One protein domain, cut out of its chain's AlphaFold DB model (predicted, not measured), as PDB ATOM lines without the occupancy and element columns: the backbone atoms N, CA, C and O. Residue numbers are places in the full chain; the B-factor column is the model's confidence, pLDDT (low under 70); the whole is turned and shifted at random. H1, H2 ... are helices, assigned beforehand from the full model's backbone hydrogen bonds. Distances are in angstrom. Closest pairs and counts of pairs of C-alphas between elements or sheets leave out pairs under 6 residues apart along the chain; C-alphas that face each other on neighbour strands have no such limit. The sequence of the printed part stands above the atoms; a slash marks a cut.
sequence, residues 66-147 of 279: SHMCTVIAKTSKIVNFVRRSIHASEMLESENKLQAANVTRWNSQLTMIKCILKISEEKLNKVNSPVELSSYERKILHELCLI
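Overview. This is residues 66 to 147 of the 279 residues of an uncharacterized protein of Mytilus coruscus (UniProt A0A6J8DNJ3). One long helix, H1, has two helices, H3 and H5, laid across one side of it; these two also pack on each other and run opposite ways. The short helix H2 turns off in a corner at the end of H1, the short helix H4 is near H2, and a long unnamed stretch leads from H2 to H3. The printed part has 82 residues with five named helices, H1 to H5 in order along the chain, and no named strand: the class is all helix. It is compact, with a radius of gyration of the C-alphas of 11.7 A, and rounded, spanning 32 by 26 by 18 A.

Arrangement. Begin at the first printed residue with H1, residues 66 to 84, the hub, which touches three other helices. H2, residues 86 to 91, touches H1 only at the corner by their tight link; the closest C-alphas are those of Val 82 and Ala 88, 5.1 A apart. Look next at H3, residues 106 to 118: its residues 112 to 116 touch residues 72 to 79 of H1, closest at the C-alphas of Thr 75 and Ile 113, 6.9 A apart. The lines of H1 and H3 are about perpendicular, at 79 degrees. H4, residues 121 to 126, touches no helix but is near H2, with 5 pairs of C-alphas within 10 A. It is apart from H1, and only just apart from H3, with the closest C-alphas 8.3 A apart. Last comes H5, residues 135 to 147, whose residues 137 to 141 touch residues 68 to 72 of H1; the closest C-alphas, of Val 71 and Glu 137, are 6.2 A apart. Their lines are about perpendicular, at 81 degrees. H5 also touches H3, at a steep tilt of 42 degrees, opposite ways; the closest C-alphas, of Leu 110 and Cys 145, are 6.7 A apart. H2 and H5 are apart. In H1, H2, H3, H4 and H5 every O i to N i+4 pair is within hydrogen-bond range.

Along the chain. Find C-alpha 66 at (-18.920, -18.062, -23.116); from there H1 runs 27.1 A to C-alpha 84 at (-38.987, -13.830, -5.363). H2 is 8.6 A long from first to last C-alpha, H3 18.5 A and H4 8.8 A. H5 runs 18.6 A and ends at C-alpha 147, (-29.911, -29.178, -28.879).

Size, cuts and confidence. The two C-alphas farthest apart are those of His 87 and Ile 147, 33.0 A. The printed part has no cut. The link from H2 to H3, residues 92 to 105, is long; the link from H3 to H4 is tight, and that from H4 to H5 short. Look at the B-factor column for the model's confidence: the mean pLDDT of the printed part is 80.6, and residues 93 to 104 are under 70.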
ATOM      1  N   SER A  66     -18.860 -19.086 -24.178       85.69
ATOM      2  CA  SER A  66     -18.920 -18.062 -23.116       85.69
ATOM      3  C   SER A  66     -20.146 -17.145 -23.256       85.69
ATOM      4  O   SER A  66     -20.825 -16.823 -22.276       85.69
ATOM      5  N   HIS A  67     -20.499 -16.801 -24.499       86.69
ATOM      6  CA  HIS A  67     -21.709 -16.045 -24.793       86.69
ATOM      7  C   HIS A  67     -22.972 -16.793 -24.342       86.69
ATOM      8  O   HIS A  67     -23.768 -16.236 -23.594       86.69
ATOM      9  N   MET A  68     -23.142 -18.065 -24.718       88.19
ATOM     10  CA  MET A  68     -24.299 -18.862 -24.303       88.19
ATOM     11  C   MET A  68     -24.380 -19.019 -22.779       88.19
ATOM     12  O   MET A  68     -25.457 -18.822 -22.221       88.19
ATOM     13  N   CYS A  69     -23.261 -19.259 -22.086       88.06
ATOM     14  CA  CYS A  69     -23.224 -19.289 -20.616       88.06
ATOM     15  C   CYS A  69     -23.716 -17.970 -20.000       88.06
ATOM     16  O   CYS A  69     -24.499 -17.975 -19.051       88.06
ATOM     17  N   THR A  70     -23.316 -16.834 -20.578       90.25
ATOM     18  CA  THR A  70     -23.775 -15.507 -20.142       90.25
ATOM     19  C   THR A  70     -25.286 -15.356 -20.319       90.25
ATOM     20  O   THR A  70     -25.965 -14.880 -19.409       90.25
ATOM     21  N   VAL A  71     -25.841 -15.804 -21.451       91.19
ATOM     22  CA  VAL A  71     -27.291 -15.748 -21.695       91.19
ATOM     23  C   VAL A  71     -28.068 -16.642 -20.723       91.19
ATOM     24  O   VAL A  71     -29.106 -16.231 -20.193       91.19
ATOM     25  N   ILE A  72     -27.565 -17.844 -20.427       88.81
ATOM     26  CA  ILE A  72     -28.182 -18.735 -19.434       88.81
ATOM     27  C   ILE A  72     -28.161 -18.072 -18.048       88.81
ATOM     28  O   ILE A  72     -29.193 -18.032 -17.377       88.81
ATOM     29  N   ALA A  73     -27.044 -17.455 -17.649       89.31
ATOM     30  CA  ALA A  73     -26.935 -16.737 -16.377       89.31
ATOM     31  C   ALA A  73     -27.896 -15.535 -16.284       89.31
ATOM     32  O   ALA A  73     -28.512 -15.309 -15.239       89.31
ATOM     33  N   LYS A  74     -28.088 -14.777 -17.375       89.88
ATOM     34  CA  LYS A  74     -29.117 -13.723 -17.442       89.88
ATOM     35  C   LYS A  74     -30.521 -14.293 -17.234       89.88
ATOM     36  O   LYS A  74     -31.301 -13.751 -16.456       89.88
ATOM     37  N   THR A  75     -30.815 -15.419 -17.880       88.69
ATOM     38  CA  THR A  75     -32.107 -16.109 -17.755       88.69
ATOM     39  C   THR A  75     -32.348 -16.587 -16.326       88.69
ATOM     40  O   THR A  75     -33.426 -16.373 -15.782       88.69
ATOM     41  N   SER A  76     -31.328 -17.152 -15.679       87.81
ATOM     42  CA  SER A  76     -31.367 -17.548 -14.266       87.81
ATOM     43  C   SER A  76     -31.715 -16.369 -13.348       87.81
ATOM     44  O   SER A  76     -32.606 -16.478 -12.505       87.81
ATOM     45  N   LYS A  77     -31.115 -15.188 -13.566       87.44
ATOM     46  CA  LYS A  77     -31.447 -13.967 -12.805       87.44
ATOM     47  C   LYS A  77     -32.909 -13.552 -12.963       87.44
ATOM     48  O   LYS A  77     -33.543 -13.212 -11.966       87.44
ATOM     49  N   ILE A  78     -33.445 -13.618 -14.182       86.69
ATOM     50  CA  ILE A  78     -34.857 -13.320 -14.464       86.69
ATOM     51  C   ILE A  78     -35.763 -14.311 -13.732       86.69
ATOM     52  O   ILE A  78     -36.679 -13.904 -13.022       86.69
ATOM     53  N   VAL A  79     -35.482 -15.611 -13.845       85.56
ATOM     54  CA  VAL A  79     -36.247 -16.661 -13.159       85.56
ATOM     55  C   VAL A  79     -36.225 -16.444 -11.643       85.56
ATOM     56  O   VAL A  79     -37.274 -16.456 -11.003       85.56
ATOM     57  N   ASN A  80     -35.056 -16.169 -11.064       83.81
ATOM     58  CA  ASN A  80     -34.904 -15.902  -9.632       83.81
ATOM     59  C   ASN A  80     -35.588 -14.607  -9.183       83.81
ATOM     60  O   ASN A  80     -36.016 -14.503  -8.033       83.81
ATOM     61  N   PHE A  81     -35.684 -13.602 -10.054       83.94
ATOM     62  CA  PHE A  81     -36.456 -12.394  -9.786       83.94
ATOM     63  C   PHE A  81     -37.957 -12.699  -9.756       83.94
ATOM     64  O   PHE A  81     -38.618 -12.386  -8.766       83.94
ATOM     65  N   VAL A  82     -38.474 -13.394 -10.775       82.44
ATOM     66  CA  VAL A  82     -39.893 -13.781 -10.859       82.44
ATOM     67  C   VAL A  82     -40.307 -14.663  -9.681       82.44
ATOM     68  O   VAL A  82     -41.381 -14.476  -9.126       82.44
ATOM     69  N   ARG A  83     -39.448 -15.592  -9.248       79.62
ATOM     70  CA  ARG A  83     -39.729 -16.463  -8.094       79.62
ATOM     71  C   ARG A  83     -39.795 -15.711  -6.762       79.62
ATOM     72  O   ARG A  83     -40.498 -16.155  -5.864       79.62
ATOM     73  N   ARG A  84     -39.038 -14.619  -6.609       80.25
ATOM     74  CA  ARG A  84     -38.987 -13.830  -5.363       80.25
ATOM     75  C   ARG A  84     -40.032 -12.719  -5.317       80.25
ATOM     76  O   ARG A  84     -40.447 -12.326  -4.234       80.25
ATOM     77  N   SER A  85     -40.430 -12.195  -6.472       80.94
ATOM     78  CA  SER A  85     -41.391 -11.099  -6.568       80.94
ATOM     79  C   SER A  85     -42.806 -11.642  -6.749       80.94
ATOM     80  O   SER A  85     -43.138 -12.188  -7.798       80.94
ATOM     81  N   ILE A  86     -43.651 -11.447  -5.734       78.50
ATOM     82  CA  ILE A  86     -45.075 -11.820  -5.770       78.50
ATOM     83  C   ILE A  86     -45.759 -11.147  -6.965       78.50
ATOM     84  O   ILE A  86     -46.385 -11.823  -7.770       78.50
ATOM     85  N   HIS A  87     -45.522  -9.847  -7.158       77.81
ATOM     86  CA  HIS A  87     -46.081  -9.088  -8.275       77.81
ATOM     87  C   HIS A  87     -45.655  -9.643  -9.644       77.81
ATOM     88  O   HIS A  87     -46.484  -9.820 -10.534       77.81
ATOM     89  N   ALA A  88     -44.369  -9.966  -9.816       73.56
ATOM     90  CA  ALA A  88     -43.875 -10.565 -11.057       73.56
ATOM     91  C   ALA A  88     -44.458 -11.965 -11.291       73.56
ATOM     92  O   ALA A  88     -44.737 -12.338 -12.430       73.56
ATOM     93  N   SER A  89     -44.629 -12.739 -10.219       75.56
ATOM     94  CA  SER A  89     -45.222 -14.069 -10.280       75.56
ATOM     95  C   SER A  89     -46.707 -14.018 -10.634       75.56
ATOM     96  O   SER A  89     -47.132 -14.799 -11.476       75.56
ATOM     97  N   GLU A  90     -47.476 -13.094 -10.053       76.12
ATOM     98  CA  GLU A  90     -48.895 -12.864 -10.369       76.12
ATOM     99  C   GLU A  90     -49.069 -12.394 -11.820       76.12
ATOM    100  O   GLU A  90     -49.891 -12.925 -12.566       76.12
ATOM    101  N   MET A  91     -48.222 -11.467 -12.289       71.12
ATOM    102  CA  MET A  91     -48.233 -11.030 -13.693       71.12
ATOM    103  C   MET A  91     -47.969 -12.172 -14.688       71.12
ATOM    104  O   MET A  91     -48.388 -12.093 -15.847       71.12
ATOM    105  N   LEU A  92     -47.269 -13.221 -14.254       73.38
ATOM    106  CA  LEU A  92     -46.897 -14.384 -15.059       73.38
ATOM    107  C   LEU A  92     -47.653 -15.661 -14.654       73.38
ATOM    108  O   LEU A  92     -47.319 -16.745 -15.130       73.38
ATOM    109  N   GLU A  93     -48.694 -15.552 -13.826       65.88
ATOM    110  CA  GLU A  93     -49.420 -16.697 -13.258       65.88
ATOM    111  C   GLU A  93     -50.114 -17.529 -14.345       65.88
ATOM    112  O   GLU A  93     -50.090 -18.758 -14.317       65.88
ATOM    113  N   SER A  94     -50.593 -16.868 -15.405       61.62
ATOM    114  CA  SER A  94     -51.125 -17.533 -16.608       61.62
ATOM    115  C   SER A  94     -50.125 -18.466 -17.319       61.62
ATOM    116  O   SER A  94     -50.540 -19.344 -18.074       61.62
ATOM    117  N   GLU A  95     -48.822 -18.330 -17.051       63.84
ATOM    118  CA  GLU A  95     -47.729 -19.096 -17.674       63.84
ATOM    119  C   GLU A  95     -47.212 -20.243 -16.761       63.84
ATOM    120  O   GLU A  95     -46.316 -21.008 -17.127       63.84
ATOM    121  N   ASN A  96     -47.818 -20.387 -15.573       53.91
ATOM    122  CA  ASN A  96     -47.988 -21.562 -14.704       53.91
ATOM    123  C   ASN A  96     -46.813 -22.513 -14.359       53.91
ATOM    124  O   ASN A  96     -47.057 -23.536 -13.718       53.91
ATOM    125  N   LYS A  97     -45.548 -22.275 -14.750       55.19
ATOM    126  CA  LYS A  97     -44.480 -23.295 -14.548       55.19
ATOM    127  C   LYS A  97     -43.094 -22.818 -14.110       55.19
ATOM    128  O   LYS A  97     -42.220 -23.655 -13.895       55.19
ATOM    129  N   LEU A  98     -42.879 -21.524 -13.878       57.69
ATOM    130  CA  LEU A  98     -41.577 -21.017 -13.400       57.69
ATOM    131  C   LEU A  98     -41.235 -21.447 -11.956       57.69
ATOM    132  O   LEU A  98     -40.077 -21.378 -11.539       57.69
ATOM    133  N   GLN A  99     -42.224 -21.921 -11.192       51.59
ATOM    134  CA  GLN A  99     -42.077 -22.169  -9.756       51.59
ATOM    135  C   GLN A  99     -41.740 -23.622  -9.360       51.59
ATOM    136  O   GLN A  99     -41.105 -23.824  -8.325       51.59
ATOM    137  N   ALA A 100     -42.061 -24.636 -10.175       47.25
ATOM    138  CA  ALA A 100     -42.102 -26.032  -9.703       47.25
ATOM    139  C   ALA A 100     -40.905 -26.929 -10.090       47.25
ATOM    140  O   ALA A 100     -40.825 -28.072  -9.639       47.25
ATOM    141  N   ALA A 101     -39.971 -26.462 -10.919       46.34
ATOM    142  CA  ALA A 101     -38.856 -27.299 -11.357       46.34
ATOM    143  C   ALA A 101     -37.728 -27.277 -10.308       46.34
ATOM    144  O   ALA A 101     -37.211 -26.216  -9.968       46.34
ATOM    145  N   ASN A 102     -37.354 -28.445  -9.777       51.53
ATOM    146  CA  ASN A 102     -36.269 -28.593  -8.804       51.53
ATOM    147  C   ASN A 102     -34.954 -28.084  -9.428       51.53
ATOM    148  O   ASN A 102     -34.368 -28.783 -10.257       51.53
ATOM    149  N   VAL A 103     -34.536 -26.866  -9.057       50.62
ATOM    150  CA  VAL A 103     -33.460 -26.058  -9.679       50.62
ATOM    151  C   VAL A 103     -32.109 -26.784  -9.718       50.62
ATOM    152  O   VAL A 103     -31.224 -26.398 -10.464       50.62
ATOM    153  N   THR A 104     -31.959 -27.885  -8.986       54.91
ATOM    154  CA  THR A 104     -30.703 -28.629  -8.822       54.91
ATOM    155  C   THR A 104     -30.295 -29.522 -10.003       54.91
ATOM    156  O   THR A 104     -29.221 -30.124  -9.952       54.91
ATOM    157  N   ARG A 105     -31.121 -29.658 -11.053       72.69
ATOM    158  CA  ARG A 105     -30.826 -30.523 -12.215       72.69
ATOM    159  C   ARG A 105     -31.053 -29.813 -13.547       72.69
ATOM    160  O   ARG A 105     -32.037 -29.093 -13.707       72.69
ATOM    161  N   TRP A 106     -30.199 -30.102 -14.527       86.38
ATOM    162  CA  TRP A 106     -30.237 -29.477 -15.851       86.38
ATOM    163  C   TRP A 106     -31.586 -29.610 -16.586       86.38
ATOM    164  O   TRP A 106     -31.983 -28.655 -17.245       86.38
ATOM    165  N   ASN A 107     -32.343 -30.710 -16.433       83.31
ATOM    166  CA  ASN A 107     -33.685 -30.845 -17.040       83.31
ATOM    167  C   ASN A 107     -34.649 -29.769 -16.519       83.31
ATOM    168  O   ASN A 107     -35.355 -29.114 -17.282       83.31
ATOM    169  N   SER A 108     -34.664 -29.559 -15.200       80.00
ATOM    170  CA  SER A 108     -35.504 -28.542 -14.568       80.00
ATOM    171  C   SER A 108     -35.144 -27.148 -15.066       80.00
ATOM    172  O   SER A 108     -36.017 -26.323 -15.321       80.00
ATOM    173  N   GLN A 109     -33.850 -26.885 -15.232       84.31
ATOM    174  CA  GLN A 109     -33.352 -25.600 -15.707       84.31
ATOM    175  C   GLN A 109     -33.661 -25.383 -17.188       84.31
ATOM    176  O   GLN A 109     -34.106 -24.300 -17.560       84.31
ATOM    177  N   LEU A 110     -33.548 -26.423 -18.017       88.25
ATOM    178  CA  LEU A 110     -33.990 -26.390 -19.408       88.25
ATOM    179  C   LEU A 110     -35.492 -26.100 -19.503       88.25
ATOM    180  O   LEU A 110     -35.914 -25.259 -20.292       88.25
ATOM    181  N   THR A 111     -36.296 -26.731 -18.644       86.19
ATOM    182  CA  THR A 111     -37.732 -26.454 -18.536       86.19
ATOM    183  C   THR A 111     -37.995 -24.990 -18.163       86.19
ATOM    184  O   THR A 111     -38.871 -24.364 -18.760       86.19
ATOM    185  N   MET A 112     -37.226 -24.402 -17.237       84.62
ATOM    186  CA  MET A 112     -37.348 -22.978 -16.890       84.62
ATOM    187  C   MET A 112     -37.003 -22.065 -18.075       84.62
ATOM    188  O   MET A 112     -37.756 -21.133 -18.356       84.62
ATOM    189  N   ILE A 113     -35.935 -22.365 -18.820       88.56
ATOM    190  CA  ILE A 113     -35.575 -21.629 -20.043       88.56
ATOM    191  C   ILE A 113     -36.707 -21.725 -21.078       88.56
ATOM    192  O   ILE A 113     -37.147 -20.703 -21.605       88.56
ATOM    193  N   LYS A 114     -37.246 -22.929 -21.317       89.19
ATOM    194  CA  LYS A 114     -38.400 -23.148 -22.204       89.19
ATOM    195  C   LYS A 114     -39.623 -22.332 -21.767       89.19
ATOM    196  O   LYS A 114     -40.363 -21.854 -22.622       89.19
ATOM    197  N   CYS A 115     -39.849 -22.149 -20.465       84.88
ATOM    198  CA  CYS A 115     -40.938 -21.308 -19.957       84.88
ATOM    199  C   CYS A 115     -40.694 -19.821 -20.241       84.88
ATOM    200  O   CYS A 115     -41.591 -19.155 -20.749       84.88
ATOM    201  N   ILE A 116     -39.483 -19.309 -19.997       86.25
ATOM    202  CA  ILE A 116     -39.131 -17.916 -20.323       86.25
ATOM    203  C   ILE A 116     -39.302 -17.630 -21.820       86.25
ATOM    204  O   ILE A 116     -39.816 -16.577 -22.190       86.25
ATOM    205  N   LEU A 117     -38.928 -18.577 -22.684       87.88
ATOM    206  CA  LEU A 117     -39.083 -18.434 -24.133       87.88
ATOM    207  C   LEU A 117     -40.546 -18.369 -24.596       87.88
ATOM    208  O   LEU A 117     -40.813 -17.741 -25.617       87.88
ATOM    209  N   LYS A 118     -41.488 -18.968 -23.854       86.75
ATOM    210  CA  LYS A 118     -42.932 -18.877 -24.147       86.75
ATOM    211  C   LYS A 118     -43.519 -17.509 -23.806       86.75
ATOM    212  O   LYS A 118     -44.470 -17.077 -24.449       86.75
ATOM    213  N   ILE A 119     -42.938 -16.815 -22.830       85.00
ATOM    214  CA  ILE A 119     -43.361 -15.467 -22.454       85.00
ATOM    215  C   ILE A 119     -42.915 -14.498 -23.551       85.00
ATOM    216  O   ILE A 119     -41.725 -14.409 -23.866       85.00
ATOM    217  N   SER A 120     -43.855 -13.736 -24.112       84.19
ATOM    218  CA  SER A 120     -43.561 -12.679 -25.092       84.19
ATOM    219  C   SER A 120     -42.583 -11.641 -24.529       84.19
ATOM    220  O   SER A 120     -42.680 -11.295 -23.350       84.19
ATOM    221  N   GLU A 121     -41.711 -11.088 -25.374       83.31
ATOM    222  CA  GLU A 121     -40.747 -10.039 -24.994       83.31
ATOM    223  C   GLU A 121     -41.423  -8.854 -24.289       83.31
ATOM    224  O   GLU A 121     -40.989  -8.449 -23.216       83.31
ATOM    225  N   GLU A 122     -42.559  -8.384 -24.805       81.06
ATOM    226  CA  GLU A 122     -43.310  -7.263 -24.225       81.06
ATOM    227  C   GLU A 122     -43.768  -7.521 -22.785       81.06
ATOM    228  O   GLU A 122     -43.636  -6.659 -21.918       81.06
ATOM    229  N   LYS A 123     -44.308  -8.717 -22.512       80.06
ATOM    230  CA  LYS A 123     -44.710  -9.109 -21.154       80.06
ATOM    231  C   LYS A 123     -43.499  -9.221 -20.234       80.06
ATOM    232  O   LYS A 123     -43.591  -8.800 -19.087       80.06
ATOM    233  N   LEU A 124     -42.383  -9.763 -20.722       80.75
ATOM    234  CA  LEU A 124     -41.180  -9.916 -19.905       80.75
ATOM    235  C   LEU A 124     -40.564  -8.558 -19.543       80.75
ATOM    236  O   LEU A 124     -40.135  -8.372 -18.409       80.75
ATOM    237  N   ASN A 125     -40.595  -7.594 -20.463       80.12
ATOM    238  CA  ASN A 125     -40.107  -6.238 -20.211       80.12
ATOM    239  C   ASN A 125     -40.976  -5.501 -19.178       80.12
ATOM    240  O   ASN A 125     -40.454  -4.777 -18.340       80.12
ATOM    241  N   LYS A 126     -42.294  -5.751 -19.151       81.56
ATOM    242  CA  LYS A 126     -43.202  -5.185 -18.130       81.56
ATOM    243  C   LYS A 126     -42.908  -5.660 -16.706       81.56
ATOM    244  O   LYS A 126     -43.283  -4.981 -15.757       81.56
ATOM    245  N   VAL A 127     -42.241  -6.805 -16.549       76.75
ATOM    246  CA  VAL A 127     -41.866  -7.357 -15.238       76.75
ATOM    247  C   VAL A 127     -40.734  -6.543 -14.582       76.75
ATOM    248  O   VAL A 127     -40.455  -6.754 -13.405       76.75
ATOM    249  N   ASN A 128     -40.118  -5.579 -15.291       76.50
ATOM    250  CA  ASN A 128     -39.048  -4.701 -14.786       76.50
ATOM    251  C   ASN A 128     -37.927  -5.484 -14.075       76.50
ATOM    252  O   ASN A 128     -37.434  -5.101 -13.013       76.50
ATOM    253  N   SER A 129     -37.544  -6.624 -14.657       78.50
ATOM    254  CA  SER A 129     -36.411  -7.421 -14.182       78.50
ATOM    255  C   SER A 129     -35.111  -6.604 -14.268       78.50
ATOM    256  O   SER A 129     -34.938  -5.841 -15.216       78.50
ATOM    257  N   PRO A 130     -34.141  -6.803 -13.354       79.19
ATOM    258  CA  PRO A 130     -32.840  -6.119 -13.398       79.19
ATOM    259  C   PRO A 130     -32.000  -6.457 -14.641       79.19
ATOM    260  O   PRO A 130     -30.948  -5.863 -14.866       79.19
ATOM    261  N   VAL A 131     -32.420  -7.462 -15.408       84.12
ATOM    262  CA  VAL A 131     -31.769  -7.914 -16.633       84.12
ATOM    263  C   VAL A 131     -32.833  -8.174 -17.688       84.12
ATOM    264  O   VAL A 131     -33.845  -8.820 -17.400       84.12
ATOM    265  N   GLU A 132     -32.549  -7.733 -18.908       85.44
ATOM    266  CA  GLU A 132     -33.366  -7.967 -20.095       85.44
ATOM    267  C   GLU A 132     -32.696  -8.983 -21.029       85.44
ATOM    268  O   GLU A 132     -31.466  -9.108 -21.072       85.44
ATOM    269  N   LEU A 133     -33.525  -9.721 -21.770       87.62
ATOM    270  CA  LEU A 133     -33.092 -10.634 -22.826       87.62
ATOM    271  C   LEU A 133     -33.435 -10.021 -24.176       87.62
ATOM    272  O   LEU A 133     -34.610  -9.844 -24.496       87.62
ATOM    273  N   SER A 134     -32.415  -9.758 -24.984       89.06
ATOM    274  CA  SER A 134     -32.601  -9.337 -26.371       89.06
ATOM    275  C   SER A 134     -33.199 -10.457 -27.230       89.06
ATOM    276  O   SER A 134     -33.060 -11.650 -26.932       89.06
ATOM    277  N   SER A 135     -33.790 -10.094 -28.370       89.38
ATOM    278  CA  SER A 135     -34.318 -11.075 -29.325       89.38
ATOM    279  C   SER A 135     -33.222 -12.005 -29.874       89.38
ATOM    280  O   SER A 135     -33.488 -13.161 -30.203       89.38
ATOM    281  N   TYR A 136     -31.968 -11.540 -29.946       90.38
ATOM    282  CA  TYR A 136     -30.818 -12.375 -30.314       90.38
ATOM    283  C   TYR A 136     -30.481 -13.404 -29.224       90.38
ATOM    284  O   TYR A 136     -30.322 -14.590 -29.510       90.38
ATOM    285  N   GLU A 137     -30.446 -12.983 -27.962       92.00
ATOM    286  CA  GLU A 137     -30.219 -13.873 -26.818       92.00
ATOM    287  C   GLU A 137     -31.319 -14.933 -26.685       92.00
ATOM    288  O   GLU A 137     -31.031 -16.101 -26.425       92.00
ATOM    289  N   ARG A 138     -32.576 -14.569 -26.961       92.38
ATOM    290  CA  ARG A 138     -33.686 -15.528 -27.034       92.38
ATOM    291  C   ARG A 138     -33.490 -16.581 -28.123       92.38
ATOM    292  O   ARG A 138     -33.792 -17.747 -27.883       92.38
ATOM    293  N   LYS A 139     -32.941 -16.215 -29.288       92.38
ATOM    294  CA  LYS A 139     -32.597 -17.190 -30.340       92.38
ATOM    295  C   LYS A 139     -31.518 -18.171 -29.880       92.38
ATOM    296  O   LYS A 139     -31.643 -19.358 -30.159       92.38
ATOM    297  N   ILE A 140     -30.521 -17.711 -29.124       92.00
ATOM    298  CA  ILE A 140     -29.473 -18.582 -28.559       92.00
ATOM    299  C   ILE A 140     -30.053 -19.558 -27.531       92.00
ATOM    300  O   ILE A 140     -29.738 -20.743 -27.550       92.00
ATOM    301  N   LEU A 141     -30.939 -19.088 -26.650       92.31
ATOM    302  CA  LEU A 141     -31.637 -19.970 -25.708       92.31
ATOM    303  C   LEU A 141     -32.515 -20.993 -26.432       92.31
ATOM    304  O   LEU A 141     -32.601 -22.143 -26.006       92.31
ATOM    305  N   HIS A 142     -33.166 -20.582 -27.523       92.69
ATOM    306  CA  HIS A 142     -33.955 -21.481 -28.355       92.69
ATOM    307  C   HIS A 142     -33.081 -22.555 -29.018       92.69
ATOM    308  O   HIS A 142     -33.435 -23.730 -28.971       92.69
ATOM    309  N   GLU A 143     -31.923 -22.182 -29.572       92.38
ATOM    310  CA  GLU A 143     -30.922 -23.132 -30.078       92.38
ATOM    311  C   GLU A 143     -30.511 -24.138 -28.995       92.38
ATOM    312  O   GLU A 143     -30.597 -25.345 -29.216       92.38
ATOM    313  N   LEU A 144     -30.156 -23.665 -27.797       92.50
ATOM    314  CA  LEU A 144     -29.804 -24.535 -26.671       92.50
ATOM    315  C   LEU A 144     -30.935 -25.514 -26.327       92.50
ATOM    316  O   LEU A 144     -30.685 -26.697 -26.089       92.50
ATOM    317  N   CYS A 145     -32.181 -25.032 -26.321       92.44
ATOM    318  CA  CYS A 145     -33.345 -25.869 -26.056       92.44
ATOM    319  C   CYS A 145     -33.500 -26.964 -27.103       92.44
ATOM    320  O   CYS A 145     -33.727 -28.103 -26.718       92.44
ATOM    321  N   LEU A 146     -33.330 -26.651 -28.389       93.00
ATOM    322  CA  LEU A 146     -33.399 -27.639 -29.465       93.00
ATOM    323  C   LEU A 146     -32.280 -28.683 -29.377       93.00
ATOM    324  O   LEU A 146     -32.534 -29.864 -29.603       93.00
ATOM    325  N   ILE A 147     -31.058 -28.269 -29.025       92.88
ATOM    326  CA  ILE A 147     -29.911 -29.178 -28.879       92.88
ATOM    327  C   ILE A 147     -30.120 -30.150 -27.712       92.88
ATOM    328  O   ILE A 147     -29.809 -31.337 -27.833       92.88
TER     329      ILE A 147